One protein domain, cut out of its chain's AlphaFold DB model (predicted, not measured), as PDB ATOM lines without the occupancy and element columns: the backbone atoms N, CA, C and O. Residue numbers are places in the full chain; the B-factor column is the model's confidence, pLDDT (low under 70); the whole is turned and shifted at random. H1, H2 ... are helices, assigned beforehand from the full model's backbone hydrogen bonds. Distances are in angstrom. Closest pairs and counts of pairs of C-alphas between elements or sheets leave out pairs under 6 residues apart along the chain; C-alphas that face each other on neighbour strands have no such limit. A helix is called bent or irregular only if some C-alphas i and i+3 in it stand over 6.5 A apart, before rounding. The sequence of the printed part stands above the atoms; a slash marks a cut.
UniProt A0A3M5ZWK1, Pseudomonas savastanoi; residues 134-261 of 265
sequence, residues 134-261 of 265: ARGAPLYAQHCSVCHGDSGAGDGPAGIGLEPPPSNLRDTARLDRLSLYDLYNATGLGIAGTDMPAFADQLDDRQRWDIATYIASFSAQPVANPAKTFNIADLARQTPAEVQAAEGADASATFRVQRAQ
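This is residues 134 to 261 of the 265 residues of a protein of Pseudomonas savastanoi (UniProt A0A3M5ZWK1). The longest helix, H5, lies near the middle between H1 and H4, and at the C-terminal end of H5 the chain's last named helices, H6 and the helical hairpin of H7 and H8, make a second group toward one end of an elongated body. The short helices H2 and H3 are joined by a long loop, residues 149 to 171, that reaches the other end at Gly 161, and the helices that touch mostly cross instead of running side by side. The printed part has 128 residues with eight named helices, H1 to H8 in order along the chain, and no named strand. Its class is all helix, with 67 residues in named helices. It is compact, with a radius of gyration of the C-alphas of 14.5 A, and it spans 43 by 27 by 24 A.

H1 is residues 134 to 143, 15.1 A from first to last C-alpha, and it begins at C-alpha 134, at (-37.703, 34.154, -22.415). It is neither bent nor irregular, but only just: C-alphas 135 and 138 are 6.5 A apart. H2 is residues 145 to 148, and H3 is residues 172 to 175. H4 is residues 180 to 189, 14.1 A long. H5 is residues 205 to 217, 19.0 A long, with C-alpha 205 at (-24.787, 25.817, -18.286). H6 is residues 232 to 237, and H7 is residues 240 to 247, 10.2 A long. H8 is residues 249 to 260, 16.6 A long, and it ends at C-alpha 260, at (-34.667, 39.101, -14.047).

H1 touches H5, and their closest C-alphas, those of Gly 136 and Ile 211, are 4.1 A apart. The lines of H1 and H5 are about perpendicular, at 84 degrees. H2 and H1 meet only through their link. H3 is close to H5 but not clearly touching it, with the closest C-alphas, those of Leu 175 and Ala 216, 7.3 A apart. H4 touches H5 at a steep tilt of 55 degrees, opposite ways, and their closest C-alphas, those of Leu 183 and Ala 212, are 5.1 A apart. H1 and H4 are apart. H4 also touches H6 at a steep tilt of 66 degrees, the same way, with the C-alphas of Leu 180 and Ala 236 closest at 4.8 A. H5 touches H8 with residues 213 to 217 alone, and H8 touches H5 with residues 256 to 260 alone; the closest C-alphas, those of Ser 217 and Ala 260, are 4.5 A apart. H5 and H8 stand at a steep tilt of 41 degrees, opposite ways. H8 touches H6 with residues 255 to 259 alone, about perpendicular at 74 degrees, and the closest C-alphas are those of Leu 235 and Arg 259, 5.3 A apart. H7 and H8 are a helical hairpin at a steep tilt of 41 degrees, opposite ways, with the C-alphas of Gln 244 and Ser 252 closest at 4.9 A. In H4, H5, H6, H7 and H8 every O i to N i+4 pair is within hydrogen-bond range, in H1 4 of 6 are, and H2 and H3 are too short for such a pair.

The two C-alphas farthest apart, those of Gly 161 and Ala 227, are 44.7 A apart, while the first and last printed C-alphas, those of Ala 134 and Gln 261, are 8.9 A apart. The printed part has no cut. The links H2 to H3, H4 to H5 and H5 to H6 are long, with 23, 15 and 14 residues. The links H1 to H2, H3 to H4, H6 to H7 and H7 to H8 are tight. The mean pLDDT of the printed part is 95.1, and no printed residue is under 70.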
ATOM      1  N   ALA A 134     -36.835  34.658 -21.349       97.88
ATOM      2  CA  ALA A 134     -37.703  34.154 -22.415       97.88
ATOM      3  C   ALA A 134     -37.299  32.741 -22.872       97.88
ATOM      4  O   ALA A 134     -38.156  31.949 -23.262       97.88
ATOM      5  N   ARG A 135     -36.003  32.406 -22.786       98.06
ATOM      6  CA  ARG A 135     -35.497  31.042 -23.009       98.06
ATOM      7  C   ARG A 135     -35.659  30.160 -21.771       98.06
ATOM      8  O   ARG A 135     -35.872  28.961 -21.916       98.06
ATOM      9  N   GLY A 136     -35.606  30.751 -20.577       98.38
ATOM     10  CA  GLY A 136     -35.808  30.057 -19.304       98.38
ATOM     11  C   GLY A 136     -37.245  29.595 -19.073       98.38
ATOM     12  O   GLY A 136     -37.460  28.503 -18.559       98.38
ATOM     13  N   ALA A 137     -38.233  30.384 -19.501       98.69
ATOM     14  CA  ALA A 137     -39.655  30.104 -19.301       98.69
ATOM     15  C   ALA A 137     -40.107  28.696 -19.756       98.69
ATOM     16  O   ALA A 137     -40.696  27.977 -18.944       98.69
ATOM     17  N   PRO A 138     -39.836  28.240 -21.000       98.69
ATOM     18  CA  PRO A 138     -40.215  26.887 -21.414       98.69
ATOM     19  C   PRO A 138     -39.466  25.791 -20.643       98.69
ATOM     20  O   PRO A 138     -40.038  24.732 -20.394       98.69
ATOM     21  N   LEU A 139     -38.221  26.038 -20.225       98.69
ATOM     22  CA  LEU A 139     -37.443  25.078 -19.436       98.69
ATOM     23  C   LEU A 139     -38.006  24.948 -18.015       98.69
ATOM     24  O   LEU A 139     -38.171  23.839 -17.514       98.69
ATOM     25  N   TYR A 140     -38.381  26.065 -17.389       98.75
ATOM     26  CA  TYR A 140     -39.070  26.056 -16.101       98.75
ATOM     27  C   TYR A 140     -40.385  25.272 -16.178       98.75
ATOM     28  O   TYR A 140     -40.655  24.430 -15.323       98.75
ATOM     29  N   ALA A 141     -41.185  25.502 -17.224       98.62
ATOM     30  CA  ALA A 141     -42.434  24.772 -17.435       98.62
ATOM     31  C   ALA A 141     -42.210  23.260 -17.631       98.62
ATOM     32  O   ALA A 141     -43.046  22.451 -17.243       98.62
ATOM     33  N   GLN A 142     -41.082  22.864 -18.223       98.31
ATOM     34  CA  GLN A 142     -40.756  21.461 -18.459       98.31
ATOM     35  C   GLN A 142     -40.209  20.749 -17.213       98.31
ATOM     36  O   GLN A 142     -40.528  19.581 -16.993       98.31
ATOM     37  N   HIS A 143     -39.368  21.422 -16.425       98.25
ATOM     38  CA  HIS A 143     -38.569  20.780 -15.374       98.25
ATOM     39  C   HIS A 143     -38.985  21.161 -13.950       98.25
ATOM     40  O   HIS A 143     -38.804  20.369 -13.028       98.25
ATOM     41  N   CYS A 144     -39.539  22.357 -13.749       98.38
ATOM     42  CA  CYS A 144     -39.703  22.949 -12.420       98.38
ATOM     43  C   CYS A 144     -41.174  23.071 -12.001       98.38
ATOM     44  O   CYS A 144     -41.499  22.854 -10.831       98.38
ATOM     45  N   SER A 145     -42.076  23.402 -12.934       98.31
ATOM     46  CA  SER A 145     -43.472  23.729 -12.600       98.31
ATOM     47  C   SER A 145     -44.272  22.545 -12.055       98.31
ATOM     48  O   SER A 145     -45.225  22.739 -11.304       98.31
ATOM     49  N   VAL A 146     -43.852  21.308 -12.337       97.88
ATOM     50  CA  VAL A 146     -44.508  20.106 -11.802       97.88
ATOM     51  C   VAL A 146     -44.494  20.063 -10.265       97.88
ATOM     52  O   VAL A 146     -45.460  19.589  -9.667       97.88
ATOM     53  N   CYS A 147     -43.455  20.617  -9.627       98.31
ATOM     54  CA  CYS A 147     -43.351  20.741  -8.168       98.31
ATOM     55  C   CYS A 147     -43.603  22.179  -7.691       98.31
ATOM     56  O   CYS A 147     -44.321  22.385  -6.717       98.31
ATOM     57  N   HIS A 148     -43.058  23.186  -8.380       98.31
ATOM     58  CA  HIS A 148     -43.146  24.588  -7.948       98.31
ATOM     59  C   HIS A 148     -44.382  25.343  -8.470       98.31
ATOM     60  O   HIS A 148     -44.594  26.495  -8.094       98.31
ATOM     61  N   GLY A 149     -45.201  24.716  -9.316       98.19
ATOM     62  CA  GLY A 149     -46.367  25.321  -9.959       98.19
ATOM     63  C   GLY A 149     -46.002  26.250 -11.120       98.19
ATOM     64  O   GLY A 149     -44.910  26.823 -11.173       98.19
ATOM     65  N   ASP A 150     -46.934  26.449 -12.056       97.56
ATOM     66  CA  ASP A 150     -46.725  27.315 -13.233       97.56
ATOM     67  C   ASP A 150     -46.471  28.779 -12.846       97.56
ATOM     68  O   ASP A 150     -45.766  29.505 -13.541       97.56
ATOM     69  N   SER A 151     -47.028  29.212 -11.712       96.69
ATOM     70  CA  SER A 151     -46.864  30.574 -11.193       96.69
ATOM     71  C   SER A 151     -45.699  30.739 -10.208       96.69
ATOM     72  O   SER A 151     -45.494  31.853  -9.711       96.69
ATOM     73  N   GLY A 152     -44.981  29.649  -9.905       97.75
ATOM     74  CA  GLY A 152     -43.907  29.606  -8.910       97.75
ATOM     75  C   GLY A 152     -44.377  29.577  -7.457       97.75
ATOM     76  O   GLY A 152     -43.578  29.846  -6.569       97.75
ATOM     77  N   ALA A 153     -45.651  29.299  -7.178       97.31
ATOM     78  CA  ALA A 153     -46.208  29.401  -5.828       97.31
ATOM     79  C   ALA A 153     -45.866  28.219  -4.897       97.31
ATOM     80  O   ALA A 153     -46.211  28.270  -3.717       97.31
ATOM     81  N   GLY A 154     -45.170  27.188  -5.386       97.50
ATOM     82  CA  GLY A 154     -44.888  25.966  -4.621       97.50
ATOM     83  C   GLY A 154     -46.075  24.997  -4.564       97.50
ATOM     84  O   GLY A 154     -46.133  24.143  -3.688       97.50
ATOM     85  N   ASP A 155     -47.039  25.146  -5.473       97.12
ATOM     86  CA  ASP A 155     -48.329  24.442  -5.496       97.12
ATOM     87  C   ASP A 155     -48.456  23.446  -6.662       97.12
ATOM     88  O   ASP A 155     -49.560  23.077  -7.070       97.12
ATOM     89  N   GLY A 156     -47.321  22.999  -7.211       97.69
ATOM     90  CA  GLY A 156     -47.298  22.017  -8.289       97.69
ATOM     91  C   GLY A 156     -47.837  20.653  -7.835       97.69
ATOM     92  O   GLY A 156     -47.649  20.258  -6.681       97.69
ATOM     93  N   PRO A 157     -48.489  19.884  -8.727       96.88
ATOM     94  CA  PRO A 157     -49.137  18.626  -8.363       96.88
ATOM     95  C   PRO A 157     -48.177  17.567  -7.801       96.88
ATOM     96  O   PRO A 157     -48.584  16.786  -6.944       96.88
ATOM     97  N   ALA A 158     -46.914  17.540  -8.240       96.19
ATOM     98  CA  ALA A 158     -45.902  16.630  -7.693       96.19
ATOM     99  C   ALA A 158     -45.276  17.136  -6.384       96.19
ATOM    100  O   ALA A 158     -44.573  16.380  -5.725       96.19
ATOM    101  N   GLY A 159     -45.548  18.383  -5.987       95.25
ATOM    102  CA  GLY A 159     -45.128  18.937  -4.699       95.25
ATOM    103  C   GLY A 159     -45.954  18.440  -3.510       95.25
ATOM    104  O   GLY A 159     -45.541  18.591  -2.361       95.25
ATOM    105  N   ILE A 160     -47.126  17.850  -3.764       94.12
ATOM    106  CA  ILE A 160     -48.046  17.402  -2.717       94.12
ATOM    107  C   ILE A 160     -47.432  16.223  -1.955       94.12
ATOM    108  O   ILE A 160     -47.251  15.139  -2.505       94.12
ATOM    109  N   GLY A 161     -47.193  16.422  -0.657       91.94
ATOM    110  CA  GLY A 161     -46.693  15.386   0.247       91.94
ATOM    111  C   GLY A 161     -45.169  15.259   0.310       91.94
ATOM    112  O   GLY A 161     -44.697  14.379   1.025       91.94
ATOM    113  N   LEU A 162     -44.420  16.118  -0.395       94.00
ATOM    114  CA  LEU A 162     -42.970  16.233  -0.216       94.00
ATOM    115  C   LEU A 162     -42.659  16.927   1.115       94.00
ATOM    116  O   LEU A 162     -43.383  17.838   1.527       94.00
ATOM    117  N   GLU A 163     -41.577  16.506   1.768       89.88
ATOM    118  CA  GLU A 163     -41.096  17.099   3.017       89.88
ATOM    119  C   GLU A 163     -39.597  17.431   2.888       89.88
ATOM    120  O   GLU A 163     -38.782  16.512   2.768       89.88
ATOM    121  N   PRO A 164     -39.207  18.720   2.913       89.75
ATOM    122  CA  PRO A 164     -40.077  19.896   2.996       89.75
ATOM    123  C   PRO A 164     -40.899  20.119   1.709       89.75
ATOM    124  O   PRO A 164     -40.500  19.660   0.634       89.75
ATOM    125  N   PRO A 165     -42.021  20.863   1.778       93.81
ATOM    126  CA  PRO A 165     -42.767  21.240   0.582       93.81
ATOM    127  C   PRO A 165     -41.912  22.123  -0.347       93.81
ATOM    128  O   PRO A 165     -41.040  22.860   0.134       93.81
ATOM    129  N   PRO A 166     -42.166  22.118  -1.672       96.31
ATOM    130  CA  PRO A 166     -41.464  23.000  -2.595       96.31
ATOM    131  C   PRO A 166     -41.572  24.467  -2.177       96.31
ATOM    132  O   PRO A 166     -42.641  24.963  -1.821       96.31
ATOM    133  N   SER A 167     -40.451  25.185  -2.253       93.88
ATOM    134  CA  SER A 167     -40.415  26.607  -1.908       93.88
ATOM    135  C   SER A 167     -41.350  27.424  -2.803       93.88
ATOM    136  O   SER A 167     -41.390  27.225  -4.022       93.88
ATOM    137  N   ASN A 168     -42.029  28.405  -2.203       96.31
ATOM    138  CA  ASN A 168     -42.738  29.449  -2.934       96.31
ATOM    139  C   ASN A 168     -41.716  30.417  -3.554       96.31
ATOM    140  O   ASN A 168     -41.171  31.291  -2.880       96.31
ATOM    141  N   LEU A 169     -41.482  30.280  -4.856       97.25
ATOM    142  CA  LEU A 169     -40.564  31.102  -5.648       97.25
ATOM    143  C   LEU A 169     -41.078  32.533  -5.877       97.25
ATOM    144  O   LEU A 169     -40.409  33.326  -6.527       97.25
ATOM    145  N   ARG A 170     -42.250  32.892  -5.341       95.75
ATOM    146  CA  ARG A 170     -42.777  34.264  -5.319       95.75
ATOM    147  C   ARG A 170     -42.523  34.971  -3.987       95.75
ATOM    148  O   ARG A 170     -42.877  36.142  -3.854       95.75
ATOM    149  N   ASP A 171     -41.961  34.282  -2.992       95.56
ATOM    150  CA  ASP A 171     -41.582  34.910  -1.729       95.56
ATOM    151  C   ASP A 171     -40.394  35.854  -1.949       95.56
ATOM    152  O   ASP A 171     -39.226  35.459  -1.934       95.56
ATOM    153  N   THR A 172     -40.714  37.134  -2.141       94.50
ATOM    154  CA  THR A 172     -39.733  38.205  -2.319       94.50
ATOM    155  C   THR A 172     -38.736  38.265  -1.165       94.50
ATOM    156  O   THR A 172     -37.558  38.491  -1.413       94.50
ATOM    157  N   ALA A 173     -39.156  38.020   0.082       92.69
ATOM    158  CA  ALA A 173     -38.252  38.116   1.227       92.69
ATOM    159  C   ALA A 173     -37.173  37.026   1.193       92.69
ATOM    160  O   ALA A 173     -36.035  37.278   1.596       92.69
ATOM    161  N   ARG A 174     -37.507  35.826   0.699       92.06
ATOM    162  CA  ARG A 174     -36.532  34.755   0.459       92.06
ATOM    163  C   ARG A 174     -35.690  35.035  -0.786       92.06
ATOM    164  O   ARG A 174     -34.467  34.970  -0.705       92.06
ATOM    165  N   LEU A 175     -36.313  35.409  -1.907       95.00
ATOM    166  CA  LEU A 175     -35.595  35.720  -3.153       95.00
ATOM    167  C   LEU A 175     -34.638  36.912  -3.037       95.00
ATOM    168  O   LEU A 175     -33.666  36.977  -3.790       95.00
ATOM    169  N   ASP A 176     -34.879  37.829  -2.101       95.38
ATOM    170  CA  ASP A 176     -33.977  38.938  -1.791       95.38
ATOM    171  C   ASP A 176     -32.679  38.498  -1.125       95.38
ATOM    172  O   ASP A 176     -31.696  39.233  -1.176       95.38
ATOM    173  N   ARG A 177     -32.669  37.320  -0.497       95.06
ATOM    174  CA  ARG A 177     -31.490  36.760   0.172       95.06
ATOM    175  C   ARG A 177     -30.704  35.790  -0.707       95.06
ATOM    176  O   ARG A 177     -29.660  35.329  -0.253       95.06
ATOM    177  N   LEU A 178     -31.190  35.527  -1.924       95.81
ATOM    178  CA  LEU A 178     -30.592  34.632  -2.914       95.81
ATOM    179  C   LEU A 178     -30.061  35.418  -4.120       95.81
ATOM    180  O   LEU A 178     -30.763  36.260  -4.694       95.81
ATOM    181  N   SER A 179     -28.830  35.129  -4.526       96.94
ATOM    182  CA  SER A 179     -28.207  35.636  -5.749       96.94
ATOM    183  C   SER A 179     -28.742  34.879  -6.976       96.94
ATOM    184  O   SER A 179     -29.430  33.865  -6.842       96.94
ATOM    185  N   LEU A 180     -28.460  35.348  -8.201       97.31
ATOM    186  CA  LEU A 180     -28.774  34.526  -9.383       97.31
ATOM    187  C   LEU A 180     -27.907  33.261  -9.430       97.31
ATOM    188  O   LEU A 180     -28.379  32.227  -9.896       97.31
ATOM    189  N   TYR A 181     -26.659  33.337  -8.957       97.12
ATOM    190  CA  TYR A 181     -25.778  32.177  -8.870       97.12
ATOM    191  C   TYR A 181     -26.338  31.110  -7.917       97.12
ATOM    192  O   TYR A 181     -26.260  29.922  -8.220       97.12
ATOM    193  N   ASP A 182     -27.000  31.517  -6.832       96.94
ATOM    194  CA  ASP A 182     -27.644  30.594  -5.887       96.94
ATOM    195  C   ASP A 182     -28.787  29.832  -6.575       96.94
ATOM    196  O   ASP A 182     -28.903  28.614  -6.434       96.94
ATOM    197  N   LEU A 183     -29.602  30.534  -7.375       97.81
ATOM    198  CA  LEU A 183     -30.680  29.931  -8.172       97.81
ATOM    199  C   LEU A 183     -30.134  28.976  -9.244       97.81
ATOM    200  O   LEU A 183     -30.670  27.881  -9.442       97.81
ATOM    201  N   TYR A 184     -29.049  29.369  -9.915       97.69
ATOM    202  CA  TYR A 184     -28.328  28.527 -10.868       97.69
ATOM    203  C   TYR A 184     -27.799  27.246 -10.197       97.69
ATOM    204  O   TYR A 184     -27.996  26.145 -10.720       97.69
ATOM    205  N   ASN A 185     -27.186  27.370  -9.017       95.31
ATOM    206  CA  ASN A 185     -26.635  26.242  -8.272       95.31
ATOM    207  C   ASN A 185     -27.728  25.321  -7.745       95.31
ATOM    208  O   ASN A 185     -27.599  24.114  -7.901       95.31
ATOM    209  N   ALA A 186     -28.815  25.858  -7.187       95.94
ATOM    210  CA  ALA A 186     -29.957  25.050  -6.761       95.94
ATOM    211  C   ALA A 186     -30.538  24.239  -7.930       95.94
ATOM    212  O   ALA A 186     -30.826  23.056  -7.784       95.94
ATOM    213  N   THR A 187     -30.633  24.844  -9.118       97.06
ATOM    214  CA  THR A 187     -31.069  24.138 -10.336       97.06
ATOM    215  C   THR A 187     -30.075  23.042 -10.734       97.06
ATOM    216  O   THR A 187     -30.462  21.930 -11.077       97.06
ATOM    217  N   GLY A 188     -28.774  23.332 -10.696       96.31
ATOM    218  CA  GLY A 188     -27.740  22.382 -11.100       96.31
ATOM    219  C   GLY A 188     -27.554  21.211 -10.143       96.31
ATOM    220  O   GLY A 188     -27.482  20.070 -10.588       96.31
ATOM    221  N   LEU A 189     -27.464  21.507  -8.850       94.88
ATOM    222  CA  LEU A 189     -27.030  20.591  -7.795       94.88
ATOM    223  C   LEU A 189     -28.200  19.972  -7.021       94.88
ATOM    224  O   LEU A 189     -27.990  19.033  -6.256       94.88
ATOM    225  N   GLY A 190     -29.422  20.472  -7.222       95.00
ATOM    226  CA  GLY A 190     -30.565  20.127  -6.383       95.00
ATOM    227  C   GLY A 190     -30.406  20.697  -4.977       95.00
ATOM    228  O   GLY A 190     -29.598  21.598  -4.745       95.00
ATOM    229  N   ILE A 191     -31.179  20.170  -4.026       91.56
ATOM    230  CA  ILE A 191     -31.053  20.536  -2.610       91.56
ATOM    231  C   ILE A 191     -30.946  19.260  -1.782       91.56
ATOM    232  O   ILE A 191     -31.913  18.509  -1.636       91.56
ATOM    233  N   ALA A 192     -29.764  19.035  -1.207       85.75
ATOM    234  CA  ALA A 192     -29.494  17.875  -0.368       85.75
ATOM    235  C   ALA A 192     -30.459  17.810   0.830       85.75
ATOM    236  O   ALA A 192     -30.713  18.816   1.491       85.75
ATOM    237  N   GLY A 193     -30.975  16.612   1.117       85.19
ATOM    238  CA  GLY A 193     -31.956  16.408   2.187       85.19
ATOM    239  C   GLY A 193     -33.398  16.763   1.806       85.19
ATOM    240  O   GLY A 193     -34.256  16.766   2.681       85.19
ATOM    241  N   THR A 194     -33.672  17.041   0.529       90.69
ATOM    242  CA  THR A 194     -35.027  17.275   0.005       90.69
ATOM    243  C   THR A 194     -35.282  16.418  -1.233       90.69
ATOM    244  O   THR A 194     -34.364  15.800  -1.774       90.69
ATOM    245  N   ASP A 195     -36.519  16.442  -1.723       94.81
ATOM    246  CA  ASP A 195     -36.908  15.809  -2.985       94.81
ATOM    247  C   ASP A 195     -36.542  16.636  -4.237       94.81
ATOM    248  O   ASP A 195     -36.870  16.226  -5.349       94.81
ATOM    249  N   MET A 196     -35.874  17.795  -4.102       96.56
ATOM    250  CA  MET A 196     -35.443  18.599  -5.254       96.56
ATOM    251  C   MET A 196     -34.192  17.986  -5.914       96.56
ATOM    252  O   MET A 196     -33.103  18.061  -5.331       96.56
ATOM    253  N   PRO A 197     -34.301  17.419  -7.134       95.50
ATOM    254  CA  PRO A 197     -33.191  16.730  -7.779       95.50
ATOM    255  C   PRO A 197     -32.195  17.706  -8.417       95.50
ATOM    256  O   PRO A 197     -32.504  18.870  -8.675       95.50
ATOM    257  N   ALA A 198     -31.005  17.197  -8.721       96.12
ATOM    258  CA  ALA A 198     -30.019  17.880  -9.548       96.12
ATOM    259  C   ALA A 198     -30.410  17.807 -11.033       96.12
ATOM    260  O   ALA A 198     -30.764  16.735 -11.527       96.12
ATOM    261  N   PHE A 199     -30.300  18.923 -11.759       97.38
ATOM    262  CA  PHE A 199     -30.589  18.977 -13.198       97.38
ATOM    263  C   PHE A 199     -29.350  19.206 -14.076       97.38
ATOM    264  O   PHE A 199     -29.497  19.329 -15.291       97.38
ATOM    265  N   ALA A 200     -28.135  19.248 -13.519       94.50
ATOM    266  CA  ALA A 200     -26.910  19.486 -14.297       94.50
ATOM    267  C   ALA A 200     -26.647  18.441 -15.405       94.50
ATOM    268  O   ALA A 200     -26.015  18.771 -16.404       94.50
ATOM    269  N   ASP A 201     -27.176  17.219 -15.274       94.69
ATOM    270  CA  ASP A 201     -27.079  16.178 -16.311       94.69
ATOM    271  C   ASP A 201     -28.108  16.344 -17.446       94.69
ATOM    272  O   ASP A 201     -27.998  15.713 -18.497       94.69
ATOM    273  N   GLN A 202     -29.141  17.166 -17.233       96.88
ATOM    274  CA  GLN A 202     -30.250  17.384 -18.171       96.88
ATOM    275  C   GLN A 202     -30.228  18.778 -18.803       96.88
ATOM    276  O   GLN A 202     -30.774  18.963 -19.891       96.88
ATOM    277  N   LEU A 203     -29.627  19.748 -18.113       97.81
ATOM    278  CA  LEU A 203     -29.587  21.152 -18.491       97.81
ATOM    279  C   LEU A 203     -28.141  21.621 -18.591       97.81
ATOM    280  O   LEU A 203     -27.376  21.539 -17.627       97.81
ATOM    281  N   ASP A 204     -27.789  22.177 -19.745       96.81
ATOM    282  CA  ASP A 204     -26.486  22.796 -19.929       96.81
ATOM    283  C   ASP A 204     -26.331  24.076 -19.082       96.81
ATOM    284  O   ASP A 204     -27.259  24.568 -18.432       96.81
ATOM    285  N   ASP A 205     -25.111  24.613 -19.053       95.25
ATOM    286  CA  ASP A 205     -24.787  25.817 -18.286       95.25
ATOM    287  C   ASP A 205     -25.705  27.002 -18.624       95.25
ATOM    288  O   ASP A 205     -26.253  27.653 -17.732       95.25
ATOM    289  N   ARG A 206     -25.936  27.250 -19.916       96.69
ATOM    290  CA  ARG A 206     -26.737  28.383 -20.379       96.69
ATOM    291  C   ARG A 206     -28.200  28.211 -19.993       96.69
ATOM    292  O   ARG A 206     -28.820  29.170 -19.541       96.69
ATOM    293  N   GLN A 207     -28.736  27.004 -20.139       98.44
ATOM    294  CA  GLN A 207     -30.108  26.668 -19.762       98.44
ATOM    295  C   GLN A 207     -30.359  26.916 -18.271       98.44
ATOM    296  O   GLN A 207     -31.380  27.502 -17.911       98.44
ATOM    297  N   ARG A 208     -29.413  26.544 -17.400       98.31
ATOM    298  CA  ARG A 208     -29.522  26.803 -15.955       98.31
ATOM    299  C   ARG A 208     -29.504  28.295 -15.627       98.31
ATOM    300  O   ARG A 208     -30.285  28.737 -14.787       98.31
ATOM    301  N   TRP A 209     -28.675  29.087 -16.308       98.31
ATOM    302  CA  TRP A 209     -28.680  30.546 -16.145       98.31
ATOM    303  C   TRP A 209     -29.961  31.204 -16.674       98.31
ATOM    304  O   TRP A 209     -30.478  32.120 -16.036       98.31
ATOM    305  N   ASP A 210     -30.499  30.728 -17.800       98.62
ATOM    306  CA  ASP A 210     -31.777  31.195 -18.351       98.62
ATOM    307  C   ASP A 210     -32.946  30.890 -17.386       98.62
ATOM    308  O   ASP A 210     -33.819  31.733 -17.173       98.62
ATOM    309  N   ILE A 211     -32.953  29.717 -16.740       98.69
ATOM    310  CA  ILE A 211     -33.928  29.380 -15.686       98.69
ATOM    311  C   ILE A 211     -33.747  30.283 -14.463       98.69
ATOM    312  O   ILE A 211     -34.737  30.786 -13.931       98.69
ATOM    313  N   ALA A 212     -32.511  30.525 -14.020       98.44
ATOM    314  CA  ALA A 212     -32.237  31.363 -12.855       98.44
ATOM    315  C   ALA A 212     -32.795  32.789 -13.021       98.44
ATOM    316  O   ALA A 212     -33.421  33.320 -12.099       98.44
ATOM    317  N   THR A 213     -32.639  33.402 -14.201       98.31
ATOM    318  CA  THR A 213     -33.228  34.724 -14.480       98.31
ATOM    319  C   THR A 213     -34.747  34.677 -14.602       98.31
ATOM    320  O   THR A 213     -35.422  35.583 -14.105       98.31
ATOM    321  N   TYR A 214     -35.310  33.604 -15.170       98.69
ATOM    322  CA  TYR A 214     -36.759  33.402 -15.187       98.69
ATOM    323  C   TYR A 214     -37.342  33.302 -13.769       98.69
ATOM    324  O   TYR A 214     -38.301  34.006 -13.460       98.69
ATOM    325  N   ILE A 215     -36.730  32.525 -12.870       98.50
ATOM    326  CA  ILE A 215     -37.150  32.438 -11.461       98.50
ATOM    327  C   ILE A 215     -37.047  33.809 -10.781       98.50
ATOM    328  O   ILE A 215     -37.973  34.232 -10.088       98.50
ATOM    329  N   ALA A 216     -35.961  34.551 -11.015       98.12
ATOM    330  CA  ALA A 216     -35.803  35.889 -10.450       98.12
ATOM    331  C   ALA A 216     -36.920  36.864 -10.872       98.12
ATOM    332  O   ALA A 216     -37.259  37.771 -10.099       98.12
ATOM    333  N   SER A 217     -37.529  36.654 -12.047       97.44
ATOM    334  CA  SER A 217     -38.640  37.470 -12.550       97.44
ATOM    335  C   SER A 217     -39.894  37.427 -11.672       97.44
ATOM    336  O   SER A 217     -40.624  38.415 -11.636       97.44
ATOM    337  N   PHE A 218     -40.105  36.371 -10.873       96.94
ATOM    338  CA  PHE A 218     -41.260  36.281  -9.967       96.94
ATOM    339  C   PHE A 218     -41.280  37.370  -8.881       96.94
ATOM    340  O   PHE A 218     -42.348  37.711  -8.372       96.94
ATOM    341  N   SER A 219     -40.117  37.945  -8.555       93.31
ATOM    342  CA  SER A 219     -39.963  39.043  -7.583       93.31
ATOM    343  C   SER A 219     -39.761  40.423  -8.225       93.31
ATOM    344  O   SER A 219     -39.704  41.437  -7.520       93.31
ATOM    345  N   ALA A 220     -39.628  40.483  -9.553       93.69
ATOM    346  CA  ALA A 220     -39.352  41.719 -10.268       93.69
ATOM    347  C   ALA A 220     -40.637  42.533 -10.466       93.69
ATOM    348  O   ALA A 220     -41.658  42.027 -10.924       93.69
ATOM    349  N   GLN A 221     -40.575  43.820 -10.131       91.31
ATOM    350  CA  GLN A 221     -41.653  44.781 -10.359       91.31
ATOM    351  C   GLN A 221     -41.152  45.878 -11.304       91.31
ATOM    352  O   GLN A 221     -40.000  46.290 -11.157       91.31
ATOM    353  N   PRO A 222     -41.965  46.367 -12.259       88.19
ATOM    354  CA  PRO A 222     -41.539  47.412 -13.187       88.19
ATOM    355  C   PRO A 222     -41.005  48.660 -12.470       88.19
ATOM    356  O   PRO A 222     -41.631  49.171 -11.544       88.19
ATOM    357  N   VAL A 223     -39.871  49.187 -12.944       88.00
ATOM    358  CA  VAL A 223     -39.263  50.433 -12.453       88.00
ATOM    359  C   VAL A 223     -39.357  51.487 -13.552       88.00
ATOM    360  O   VAL A 223     -38.890  51.265 -14.665       88.00
ATOM    361  N   ALA A 224     -39.970  52.635 -13.250       77.75
ATOM    362  CA  ALA A 224     -40.270  53.661 -14.253       77.75
ATOM    363  C   ALA A 224     -39.022  54.380 -14.799       77.75
ATOM    364  O   ALA A 224     -39.021  54.765 -15.961       77.75
ATOM    365  N   ASN A 225     -37.974  54.552 -13.982       78.50
ATOM    366  CA  ASN A 225     -36.738  55.254 -14.349       78.50
ATOM    367  C   ASN A 225     -35.525  54.616 -13.643       78.50
ATOM    368  O   ASN A 225     -35.167  55.051 -12.547       78.50
ATOM    369  N   PRO A 226     -34.897  53.574 -14.216       78.12
ATOM    370  CA  PRO A 226     -33.724  52.959 -13.604       78.12
ATOM    371  C   PRO A 226     -32.538  53.934 -13.648       78.12
ATOM    372  O   PRO A 226     -32.053  54.295 -14.716       78.12
ATOM    373  N   ALA A 227     -32.064  54.364 -12.477       72.06
ATOM    374  CA  ALA A 227     -30.967  55.332 -12.356       72.06
ATOM    375  C   ALA A 227     -29.566  54.704 -12.508       72.06
ATOM    376  O   ALA A 227     -28.570  55.421 -12.593       72.06
ATOM    377  N   LYS A 228     -29.480  53.367 -12.518       87.50
ATOM    378  CA  LYS A 228     -28.230  52.599 -12.506       87.50
ATOM    379  C   LYS A 228     -28.328  51.387 -13.426       87.50
ATOM    380  O   LYS A 228     -29.380  50.760 -13.505       87.50
ATOM    381  N   THR A 229     -27.210  51.019 -14.045       91.69
ATOM    382  CA  THR A 229     -27.034  49.741 -14.747       91.69
ATOM    383  C   THR A 229     -26.002  48.897 -14.009       91.69
ATOM    384  O   THR A 229     -24.927  49.392 -13.670       91.69
ATOM    385  N   PHE A 230     -26.328  47.635 -13.757       94.50
ATOM    386  CA  PHE A 230     -25.429  46.650 -13.164       94.50
ATOM    387  C   PHE A 230     -24.819  45.784 -14.271       94.50
ATOM    388  O   PHE A 230     -25.480  45.463 -15.258       94.50
ATOM    389  N   ASN A 231     -23.549  45.405 -14.120       94.81
ATOM    390  CA  ASN A 231     -22.942  44.425 -15.020       94.81
ATOM    391  C   ASN A 231     -23.405  43.004 -14.654       94.81
ATOM    392  O   ASN A 231     -23.839  42.749 -13.530       94.81
ATOM    393  N   ILE A 232     -23.279  42.065 -15.595       95.19
ATOM    394  CA  ILE A 232     -23.779  40.698 -15.415       95.19
ATOM    395  C   ILE A 232     -23.112  39.950 -14.253       95.19
ATOM    396  O   ILE A 232     -23.773  39.169 -13.579       95.19
ATOM    397  N   ALA A 233     -21.833  40.210 -13.967       94.44
ATOM    398  CA  ALA A 233     -21.138  39.558 -12.860       94.44
ATOM    399  C   ALA A 233     -21.660  40.029 -11.494       94.44
ATOM    400  O   ALA A 233     -21.685  39.246 -10.544       94.44
ATOM    401  N   ASP A 234     -22.090  41.285 -11.381       95.56
ATOM    402  CA  ASP A 234     -22.712  41.804 -10.162       95.56
ATOM    403  C   ASP A 234     -24.160  41.330 -10.030       95.56
ATOM    404  O   ASP A 234     -24.552  40.896  -8.950       95.56
ATOM    405  N   LEU A 235     -24.922  41.304 -11.134       96.94
ATOM    406  CA  LEU A 235     -26.260  40.694 -11.169       96.94
ATOM    407  C   LEU A 235     -26.226  39.215 -10.763       96.94
ATOM    408  O   LEU A 235     -27.158  38.727 -10.127       96.94
ATOM    409  N   ALA A 236     -25.154  38.511 -11.133       96.69
ATOM    410  CA  ALA A 236     -24.983  37.101 -10.835       96.69
ATOM    411  C   ALA A 236     -24.679  36.837  -9.352       96.69
ATOM    412  O   ALA A 236     -25.286  35.951  -8.752       96.69
ATOM    413  N   ARG A 237     -23.755  37.614  -8.772       95.00
ATOM    414  CA  ARG A 237     -23.148  37.333  -7.459       95.00
ATOM    415  C   ARG A 237     -23.811  38.030  -6.278       95.00
ATOM    416  O   ARG A 237     -23.678  37.549  -5.160       95.00
ATOM    417  N   GLN A 238     -24.455  39.175  -6.492       95.50
ATOM    418  CA  GLN A 238     -25.065  39.941  -5.405       95.50
ATOM    419  C   GLN A 238     -26.522  39.532  -5.188       95.50
ATOM    420  O   GLN A 238     -27.240  39.134  -6.108       95.50
ATOM    421  N   THR A 239     -26.976  39.677  -3.951       95.88
ATOM    422  CA  THR A 239     -28.382  39.529  -3.576       95.88
ATOM    423  C   THR A 239     -29.096  40.890  -3.606       95.88
ATOM    424  O   THR A 239     -28.476  41.922  -3.326       95.88
ATOM    425  N   PRO A 240     -30.414  40.946  -3.885       96.69
ATOM    426  CA  PRO A 240     -31.170  42.193  -3.756       96.69
ATOM    427  C   PRO A 240     -31.077  42.836  -2.361       96.69
ATOM    428  O   PRO A 240     -31.085  44.066  -2.263       96.69
ATOM    429  N   ALA A 241     -30.958  42.034  -1.296       94.94
ATOM    430  CA  ALA A 241     -30.781  42.519   0.072       94.94
ATOM    431  C   ALA A 241     -29.426  43.217   0.284       94.94
ATOM    432  O   ALA A 241     -29.377  44.247   0.956       94.94
ATOM    433  N   GLU A 242     -28.336  42.713  -0.305       94.06
ATOM    434  CA  GLU A 242     -27.026  43.381  -0.255       94.06
ATOM    435  C   GLU A 242     -27.057  44.724  -0.980       94.06
ATOM    436  O   GLU A 242     -26.604  45.730  -0.433       94.06
ATOM    437  N   VAL A 243     -27.659  44.766  -2.172       96.31
ATOM    438  CA  VAL A 243     -27.824  46.017  -2.925       96.31
ATOM    439  C   VAL A 243     -28.695  47.000  -2.148       96.31
ATOM    440  O   VAL A 243     -28.384  48.188  -2.095       96.31
ATOM    441  N   GLN A 244     -29.748  46.525  -1.481       95.31
ATOM    442  CA  GLN A 244     -30.581  47.381  -0.642       95.31
ATOM    443  C   GLN A 244     -29.808  47.959   0.547       95.31
ATOM    444  O   GLN A 244     -29.945  49.147   0.839       95.31
ATOM    445  N   ALA A 245     -29.001  47.142   1.225       93.50
ATOM    446  CA  ALA A 245     -28.203  47.580   2.364       93.50
ATOM    447  C   ALA A 245     -27.104  48.579   1.962       93.50
ATOM    448  O   ALA A 245     -26.816  49.505   2.718       93.50
ATOM    449  N   ALA A 246     -26.504  48.406   0.782       95.00
ATOM    450  CA  ALA A 246     -25.407  49.243   0.303       95.00
ATOM    451  C   ALA A 246     -25.876  50.523  -0.409       95.00
ATOM    452  O   ALA A 246     -25.244  51.570  -0.274       95.00
ATOM    453  N   GLU A 247     -26.963  50.444  -1.178       95.25
ATOM    454  CA  GLU A 247     -27.352  51.476  -2.152       95.25
ATOM    455  C   GLU A 247     -28.819  51.922  -2.040       95.25
ATOM    456  O   GLU A 247     -29.250  52.833  -2.748       95.25
ATOM    457  N   GLY A 248     -29.597  51.322  -1.135       94.62
ATOM    458  CA  GLY A 248     -30.980  51.701  -0.864       94.62
ATOM    459  C   GLY A 248     -32.026  51.007  -1.744       94.62
ATOM    460  O   GLY A 248     -31.734  50.193  -2.624       94.62
ATOM    461  N   ALA A 249     -33.296  51.316  -1.469       93.69
ATOM    462  CA  ALA A 249     -34.442  50.613  -2.045       93.69
ATOM    463  C   ALA A 249     -34.564  50.780  -3.572       93.69
ATOM    464  O   ALA A 249     -34.850  49.807  -4.264       93.69
ATOM    465  N   ASP A 250     -34.294  51.975  -4.105       93.19
ATOM    466  CA  ASP A 250     -34.410  52.250  -5.546       93.19
ATOM    467  C   ASP A 250     -33.375  51.464  -6.369       93.19
ATOM    468  O   ASP A 250     -33.683  50.928  -7.442       93.19
ATOM    469  N   ALA A 251     -32.152  51.343  -5.842       94.81
ATOM    470  CA  ALA A 251     -31.098  50.533  -6.441       94.81
ATOM    471  C   ALA A 251     -31.463  49.043  -6.406       94.81
ATOM    472  O   ALA A 251     -31.326  48.365  -7.423       94.81
ATOM    473  N   SER A 252     -31.997  48.547  -5.284       95.56
ATOM    474  CA  SER A 252     -32.448  47.155  -5.156       95.56
ATOM    475  C   SER A 252     -33.624  46.828  -6.086       95.56
ATOM    476  O   SER A 252     -33.615  45.800  -6.762       95.56
ATOM    477  N   ALA A 253     -34.599  47.732  -6.225       94.88
ATOM    478  CA  ALA A 253     -35.701  47.569  -7.173       94.88
ATOM    479  C   ALA A 253     -35.190  47.495  -8.623       94.88
ATOM    480  O   ALA A 253     -35.573  46.599  -9.379       94.88
ATOM    481  N   THR A 254     -34.264  48.387  -8.993       95.81
ATOM    482  CA  THR A 254     -33.599  48.366 -10.307       95.81
ATOM    483  C   THR A 254     -32.807  47.072 -10.516       95.81
ATOM    484  O   THR A 254     -32.874  46.470 -11.588       95.81
ATOM    485  N   PHE A 255     -32.104  46.606  -9.482       96.75
ATOM    486  CA  PHE A 255     -31.347  45.359  -9.493       96.75
ATOM    487  C   PHE A 255     -32.247  44.140  -9.720       96.75
ATOM    488  O   PHE A 255     -31.926  43.305 -10.561       96.75
ATOM    489  N   ARG A 256     -33.408  44.049  -9.051       96.50
ATOM    490  CA  ARG A 256     -34.370  42.953  -9.274       96.50
ATOM    491  C   ARG A 256     -34.840  42.888 -10.727       96.50
ATOM    492  O   ARG A 256     -34.902  41.800 -11.291       96.50
ATOM    493  N   VAL A 257     -35.136  44.034 -11.342       96.19
ATOM    494  CA  VAL A 257     -35.539  44.087 -12.756       96.19
ATOM    495  C   VAL A 257     -34.401  43.642 -13.666       96.19
ATOM    496  O   VAL A 257     -34.602  42.783 -14.521       96.19
ATOM    497  N   GLN A 258     -33.198  44.183 -13.470       96.44
ATOM    498  CA  GLN A 258     -32.061  43.859 -14.331       96.44
ATOM    499  C   GLN A 258     -31.577  42.426 -14.144       96.44
ATOM    500  O   GLN A 258     -31.160  41.814 -15.110       96.44
ATOM    501  N   ARG A 259     -31.661  41.829 -12.954       95.88
ATOM    502  CA  ARG A 259     -31.283  40.417 -12.790       95.88
ATOM    503  C   ARG A 259     -32.318  39.475 -13.415       95.88
ATOM    504  O   ARG A 259     -31.956  38.416 -13.911       95.88
ATOM    505  N   ALA A 260     -33.598  39.857 -13.400       96.94
ATOM    506  CA  ALA A 260     -34.667  39.101 -14.047       96.94
ATOM    507  C   ALA A 260     -34.592  39.195 -15.577       96.94
ATOM    508  O   ALA A 260     -34.865  38.220 -16.264       96.94
ATOM    509  N   GLN A 261     -34.181  40.349 -16.105       96.44
ATOM    510  CA  GLN A 261     -33.943  40.575 -17.528       96.44
ATOM    511  C   GLN A 261     -32.597  41.291 -17.715       96.44
ATOM    512  O   GLN A 261     -32.569  42.522 -17.845       96.44
TER     513      GLN A 261